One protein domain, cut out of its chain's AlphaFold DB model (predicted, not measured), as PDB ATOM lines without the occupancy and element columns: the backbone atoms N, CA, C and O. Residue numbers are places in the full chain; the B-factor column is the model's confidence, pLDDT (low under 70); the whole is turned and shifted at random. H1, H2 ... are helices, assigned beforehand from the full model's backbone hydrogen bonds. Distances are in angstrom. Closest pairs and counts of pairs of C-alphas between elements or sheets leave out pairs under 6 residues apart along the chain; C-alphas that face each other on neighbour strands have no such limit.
ATOM      1  N   ALA A  47     109.963  89.648 127.770       67.88
ATOM      2  CA  ALA A  47     111.000  90.640 127.946       67.88
ATOM      3  C   ALA A  47     112.190  90.304 127.052       67.88
ATOM      4  O   ALA A  47     112.612  89.149 126.967       67.88
ATOM      5  N   ILE A  48     112.751  91.323 126.405       70.62
ATOM      6  CA  ILE A  48     113.958  91.158 125.602       70.62
ATOM      7  C   ILE A  48     115.068  90.644 126.533       70.62
ATOM      8  O   ILE A  48     115.406  91.325 127.509       70.62
ATOM      9  N   PRO A  49     115.647  89.460 126.272       78.94
ATOM     10  CA  PRO A  49     116.650  88.894 127.158       78.94
ATOM     11  C   PRO A  49     117.880  89.796 127.274       78.94
ATOM     12  O   PRO A  49     118.400  90.289 126.274       78.94
ATOM     13  N   LYS A  50     118.420  89.953 128.489       74.38
ATOM     14  CA  LYS A  50     119.607  90.798 128.738       74.38
ATOM     15  C   LYS A  50     120.829  90.382 127.899       74.38
ATOM     16  O   LYS A  50     121.644  91.229 127.543       74.38
ATOM     17  N   TRP A  51     120.939  89.102 127.527       78.50
ATOM     18  CA  TRP A  51     122.019  88.603 126.667       78.50
ATOM     19  C   TRP A  51     121.954  89.155 125.235       78.50
ATOM     20  O   TRP A  51     122.995  89.319 124.606       78.50
ATOM     21  N   PHE A  52     120.766  89.506 124.732       81.00
ATOM     22  CA  PHE A  52     120.605  90.103 123.404       81.00
ATOM     23  C   PHE A  52     121.332  91.453 123.312       81.00
ATOM     24  O   PHE A  52     122.035  91.727 122.342       81.00
ATOM     25  N   VAL A  53     121.257  92.258 124.377       81.00
ATOM     26  CA  VAL A  53     122.005  93.520 124.485       81.00
ATOM     27  C   VAL A  53     123.514  93.261 124.510       81.00
ATOM     28  O   VAL A  53     124.267  93.961 123.834       81.00
ATOM     29  N   ALA A  54     123.965  92.224 125.223       80.56
ATOM     30  CA  ALA A  54     125.376  91.840 125.243       80.56
ATOM     31  C   ALA A  54     125.890  91.436 123.846       80.56
ATOM     32  O   ALA A  54     127.007  91.803 123.480       80.56
ATOM     33  N   VAL A  55     125.068  90.755 123.038       86.19
ATOM     34  CA  VAL A  55     125.406  90.410 121.647       86.19
ATOM     35  C   VAL A  55     125.540  91.657 120.775       86.19
ATOM     36  O   VAL A  55     126.506  91.758 120.023       86.19
ATOM     37  N   ILE A  56     124.640  92.637 120.905       87.00
ATOM     38  CA  ILE A  56     124.746  93.908 120.166       87.00
ATOM     39  C   ILE A  56     126.058  94.623 120.507       87.00
ATOM     40  O   ILE A  56     126.774  95.056 119.606       87.00
ATOM     41  N   ILE A  57     126.403  94.709 121.796       87.44
ATOM     42  CA  ILE A  57     127.659  95.330 122.241       87.44
ATOM     43  C   ILE A  57     128.863  94.581 121.660       87.44
ATOM     44  O   ILE A  57     129.786  95.213 121.147       87.44
ATOM     45  N   ALA A  58     128.846  93.246 121.682       88.94
ATOM     46  CA  ALA A  58     129.917  92.434 121.114       88.94
ATOM     47  C   ALA A  58     130.090  92.681 119.607       88.94
ATOM     48  O   ALA A  58     131.214  92.879 119.147       88.94
ATOM     49  N   VAL A  59     128.993  92.738 118.845       91.38
ATOM     50  CA  VAL A  59     129.024  93.029 117.402       91.38
ATOM     51  C   VAL A  59     129.530  94.446 117.128       91.38
ATOM     52  O   VAL A  59     130.335  94.627 116.216       91.38
ATOM     53  N   LEU A  60     129.126  95.444 117.922       88.88
ATOM     54  CA  LEU A  60     129.621  96.820 117.786       88.88
ATOM     55  C   LEU A  60     131.129  96.905 118.026       88.88
ATOM     56  O   LEU A  60     131.839  97.526 117.236       88.88
ATOM     57  N   LEU A  61     131.635  96.247 119.071       88.88
ATOM     58  CA  LEU A  61     133.074  96.172 119.320       88.88
ATOM     59  C   LEU A  61     133.795  95.461 118.174       88.88
ATOM     60  O   LEU A  61     134.841  95.931 117.738       88.88
ATOM     61  N   PHE A  62     133.223  94.379 117.645       90.12
ATOM     62  CA  PHE A  62     133.802  93.653 116.518       90.12
ATOM     63  C   PHE A  62     133.853  94.506 115.245       90.12
ATOM     64  O   PHE A  62     134.857  94.496 114.540       90.12
ATOM     65  N   ALA A  63     132.804  95.286 114.977       85.50
ATOM     66  CA  ALA A  63     132.761  96.226 113.863       85.50
ATOM     67  C   ALA A  63     133.796  97.348 114.024       85.50
ATOM     68  O   ALA A  63     134.497  97.667 113.068       85.50
ATOM     69  N   ILE A  64     133.931  97.909 115.232       82.50
ATOM     70  CA  ILE A  64     134.953  98.921 115.540       82.50
ATOM     71  C   ILE A  64     136.345  98.338 115.350       82.50
ATOM     72  O   ILE A  64     137.170  98.988 114.717       82.50
ATOM     73  N   PHE A  65     136.587  97.120 115.846       83.12
ATOM     74  CA  PHE A  65     137.819  96.401 115.566       83.12
ATOM     75  C   PHE A  65     137.999  96.335 114.051       83.12
ATOM     76  O   PHE A  65     138.884  97.011 113.553       83.12
ATOM     77  N   LEU A  66     137.153  95.621 113.299       83.56
ATOM     78  CA  LEU A  66     137.312  95.416 111.845       83.56
ATOM     79  C   LEU A  66     137.440  96.704 111.019       83.56
ATOM     80  O   LEU A  66     137.967  96.662 109.909       83.56
ATOM     81  N   SER A  67     136.964  97.832 111.541       77.44
ATOM     82  CA  SER A  67     137.111  99.139 110.909       77.44
ATOM     83  C   SER A  67     138.544  99.687 110.956       77.44
ATOM     84  O   SER A  67     138.848 100.606 110.192       77.44
ATOM     85  N   PHE A  68     139.419  99.171 111.822       76.88
ATOM     86  CA  PHE A  68     140.832  99.534 111.840       76.88
ATOM     87  C   PHE A  68     141.612  98.751 110.771       76.88
ATOM     88  O   PHE A  68     141.393  97.553 110.589       76.88
ATOM     89  N   PRO A  69     142.579  99.386 110.083       70.81
ATOM     90  CA  PRO A  69     143.373  98.757 109.028       70.81
ATOM     91  C   PRO A  69     144.484  97.858 109.603       70.81
ATOM     92  O   PRO A  69     145.643  97.935 109.206       70.81
ATOM     93  N   PHE A  70     144.171  96.989 110.566       70.94
ATOM     94  CA  PHE A  70     145.156  96.090 111.186       70.94
ATOM     95  C   PHE A  70     145.643  94.958 110.265       70.94
ATOM     96  O   PHE A  70     146.659  94.333 110.557       70.94
ATOM     97  N   TRP A  81     142.908 107.596 110.285       69.12
ATOM     98  CA  TRP A  81     142.311 106.828 111.385       69.12
ATOM     99  C   TRP A  81     141.115 107.531 112.032       69.12
ATOM    100  O   TRP A  81     140.207 106.873 112.533       69.12
ATOM    101  N   PHE A  82     141.117 108.864 112.036       75.62
ATOM    102  CA  PHE A  82     140.077 109.669 112.656       75.62
ATOM    103  C   PHE A  82     139.584 110.711 111.661       75.62
ATOM    104  O   PHE A  82     140.257 111.701 111.398       75.62
ATOM    105  N   ASN A  83     138.400 110.474 111.107       84.81
ATOM    106  CA  ASN A  83     137.757 111.380 110.166       84.81
ATOM    107  C   ASN A  83     136.368 111.788 110.675       84.81
ATOM    108  O   ASN A  83     135.809 111.190 111.600       84.81
ATOM    109  N   TRP A  84     135.786 112.806 110.048       86.88
ATOM    110  CA  TRP A  84     134.438 113.274 110.383       86.88
ATOM    111  C   TRP A  84     133.368 112.183 110.246       86.88
ATOM    112  O   TRP A  84     132.394 112.194 110.994       86.88
ATOM    113  N   GLY A  85     133.563 111.211 109.348       83.75
ATOM    114  CA  GLY A  85     132.686 110.047 109.210       83.75
ATOM    115  C   GLY A  85     132.724 109.127 110.432       83.75
ATOM    116  O   GLY A  85     131.677 108.667 110.875       83.75
ATOM    117  N   PHE A  86     133.898 108.921 111.032       83.69
ATOM    118  CA  PHE A  86     134.057 108.157 112.271       83.69
ATOM    119  C   PHE A  86     133.390 108.866 113.455       83.69
ATOM    120  O   PHE A  86     132.652 108.245 114.219       83.69
ATOM    121  N   GLY A  87     133.568 110.187 113.563       88.75
ATOM    122  CA  GLY A  87     132.854 110.997 114.555       88.75
ATOM    123  C   GLY A  87     131.332 110.901 114.397       88.75
ATOM    124  O   GLY A  87     130.620 110.657 115.372       88.75
ATOM    125  N   LEU A  88     130.833 111.010 113.162       91.81
ATOM    126  CA  LEU A  88     129.407 110.879 112.860       91.81
ATOM    127  C   LEU A  88     128.877 109.468 113.167       91.81
ATOM    128  O   LEU A  88     127.765 109.329 113.673       91.81
ATOM    129  N   ALA A  89     129.681 108.430 112.923       85.88
ATOM    130  CA  ALA A  89     129.341 107.050 113.251       85.88
ATOM    131  C   ALA A  89     129.196 106.837 114.765       85.88
ATOM    132  O   ALA A  89     128.230 106.210 115.199       85.88
ATOM    133  N   LEU A  90     130.091 107.402 115.584       87.88
ATOM    134  CA  LEU A  90     129.972 107.335 117.046       87.88
ATOM    135  C   LEU A  90     128.706 108.033 117.552       87.88
ATOM    136  O   LEU A  90     128.000 107.489 118.401       87.88
ATOM    137  N   VAL A  91     128.388 109.207 117.000       94.06
ATOM    138  CA  VAL A  91     127.147 109.928 117.325       94.06
ATOM    139  C   VAL A  91     125.925 109.093 116.944       94.06
ATOM    140  O   VAL A  91     125.006 108.953 117.749       94.06
ATOM    141  N   TYR A  92     125.924 108.491 115.753       88.69
ATOM    142  CA  TYR A  92     124.841 107.621 115.303       88.69
ATOM    143  C   TYR A  92     124.653 106.417 116.235       88.69
ATOM    144  O   TYR A  92     123.539 106.173 116.692       88.69
ATOM    145  N   ILE A  93     125.736 105.721 116.599       89.12
ATOM    146  CA  ILE A  93     125.691 104.586 117.533       89.12
ATOM    147  C   ILE A  93     125.148 105.019 118.898       89.12
ATOM    148  O   ILE A  93     124.332 104.303 119.476       89.12
ATOM    149  N   ALA A  94     125.548 106.186 119.408       91.75
ATOM    150  CA  ALA A  94     125.046 106.703 120.679       91.75
ATOM    151  C   ALA A  94     123.533 106.988 120.628       91.75
ATOM    152  O   ALA A  94     122.805 106.602 121.545       91.75
ATOM    153  N   ILE A  95     123.046 107.604 119.544       94.81
ATOM    154  CA  ILE A  95     121.616 107.891 119.347       94.81
ATOM    155  C   ILE A  95     120.821 106.589 119.202       94.81
ATOM    156  O   ILE A  95     119.823 106.397 119.897       94.81
ATOM    157  N   SER A  96     121.270 105.674 118.340       86.50
ATOM    158  CA  SER A  96     120.625 104.374 118.137       86.50
ATOM    159  C   SER A  96     120.633 103.534 119.413       86.50
ATOM    160  O   SER A  96     119.616 102.939 119.756       86.50
ATOM    161  N   GLY A  97     121.739 103.526 120.158       87.00
ATOM    162  CA  GLY A  97     121.842 102.851 121.450       87.00
ATOM    163  C   GLY A  97     120.883 103.437 122.484       87.00
ATOM    164  O   GLY A  97     120.183 102.683 123.157       87.00
ATOM    165  N   GLY A  98     120.781 104.767 122.561       89.00
ATOM    166  CA  GLY A  98     119.807 105.449 123.416       89.00
ATOM    167  C   GLY A  98     118.359 105.123 123.043       89.00
ATOM    168  O   GLY A  98     117.544 104.856 123.923       89.00
ATOM    169  N   PHE A  99     118.048 105.064 121.747       89.00
ATOM    170  CA  PHE A  99     116.726 104.677 121.252       89.00
ATOM    171  C   PHE A  99     116.377 103.222 121.601       89.00
ATOM    172  O   PHE A  99     115.298 102.953 122.129       89.00
ATOM    173  N   ILE A 100     117.305 102.289 121.372       83.81
ATOM    174  CA  ILE A 100     117.139 100.874 121.729       83.81
ATOM    175  C   ILE A 100     116.964 100.728 123.244       83.81
ATOM    176  O   ILE A 100     116.062 100.023 123.691       83.81
ATOM    177  N   TYR A 101     117.772 101.431 124.042       82.38
ATOM    178  CA  TYR A 101     117.640 101.450 125.497       82.38
ATOM    179  C   TYR A 101     116.273 101.983 125.940       82.38
ATOM    180  O   TYR A 101     115.641 101.383 126.806       82.38
ATOM    181  N   ALA A 102     115.783 103.063 125.326       84.69
ATOM    182  CA  ALA A 102     114.468 103.621 125.621       84.69
ATOM    183  C   ALA A 102     113.336 102.636 125.287       84.69
ATOM    184  O   ALA A 102     112.445 102.450 126.116       84.69
ATOM    185  N   MET A 103     113.397 101.949 124.137       79.19
ATOM    186  CA  MET A 103     112.443 100.879 123.818       79.19
ATOM    187  C   MET A 103     112.520  99.759 124.858       79.19
ATOM    188  O   MET A 103     111.508  99.421 125.464       79.19
ATOM    189  N   ILE A 104     113.707  99.220 125.138       75.38
ATOM    190  CA  ILE A 104     113.863  98.138 126.121       75.38
ATOM    191  C   ILE A 104     113.355  98.573 127.503       75.38
ATOM    192  O   ILE A 104     112.695  97.792 128.178       75.38
ATOM    193  N   SER A 105     113.618  99.808 127.926       72.38
ATOM    194  CA  SER A 105     113.163 100.334 129.216       72.38
ATOM    195  C   SER A 105     111.646 100.515 129.277       72.38
ATOM    196  O   SER A 105     111.059 100.262 130.326       72.38
ATOM    197  N   MET A 106     111.002 100.948 128.187       68.44
ATOM    198  CA  MET A 106     109.541 101.078 128.136       68.44
ATOM    199  C   MET A 106     108.839  99.716 128.076       68.44
ATOM    200  O   MET A 106     107.825  99.536 128.742       68.44
ATOM    201  N   PHE A 107     109.388  98.746 127.340       62.81
ATOM    202  CA  PHE A 107     108.802  97.405 127.205       62.81
ATOM    203  C   PHE A 107     109.230  96.430 128.323       62.81
ATOM    204  O   PHE A 107     108.568  95.425 128.563       62.81
ATOM    205  N   GLY A 108     110.319  96.713 129.042       56.56
ATOM    206  CA  GLY A 108     110.866  95.887 130.128       56.56
ATOM    207  C   GLY A 108     110.354  96.233 131.532       56.56
ATOM    208  O   GLY A 108     110.687  95.539 132.495       56.56
ATOM    209  N   MET A 109     109.538  97.280 131.685       46.09
ATOM    210  CA  MET A 109     109.023  97.704 132.997       46.09
ATOM    211  C   MET A 109     108.022  96.705 133.618       46.09
ATOM    212  O   MET A 109     107.776  96.759 134.822       46.09
TER     213      MET A 109
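AT A GLANCE: This is residues 47 to 70 and 81 to 109 of the 134 residues of an uncharacterized protein of Thiotrichales bacterium (UniProt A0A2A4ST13). Two long helices, H1 then H2, lie side by side and run in opposite directions, loosely spaced along one long axis, with the chain between them cut at one end of the pair. The printed part has 53 residues, with two named helices and no named strand; its class is all helix. It is loose, with a radius of gyration of the C-alphas of 13.5 A, and its outline is a rod of 41 by 20 by 6 A.

HOW THE PARTS SIT: Start with H1, residues 50 to 66, and then look across to H2, residues 84 to 107. They are near each other: no pair of their C-alphas is within 8 A, but 10 pairs are within 10 A. In both helices every O i to N i+4 pair is within hydrogen-bond range.

IN THESE COORDINATES: Find C-alpha 50 at (119.607, 90.798, 128.738); from there H1 runs 24.9 A to C-alpha 66. Next find C-alpha 84 at (134.438, 113.274, 110.383); H2 runs 34.5 A to C-alpha 107 at (108.802, 97.405, 127.205).

THE WHOLE: The C-alphas farthest apart, of Phe 70 and Met 109, are 42.2 A apart. Residues 71 to 80 are not printed, and C-alphas 70 and 81 stand 11.1 A apart across this cut. Look for pLDDT under 70 at residues 47, 81 and 106 to 109.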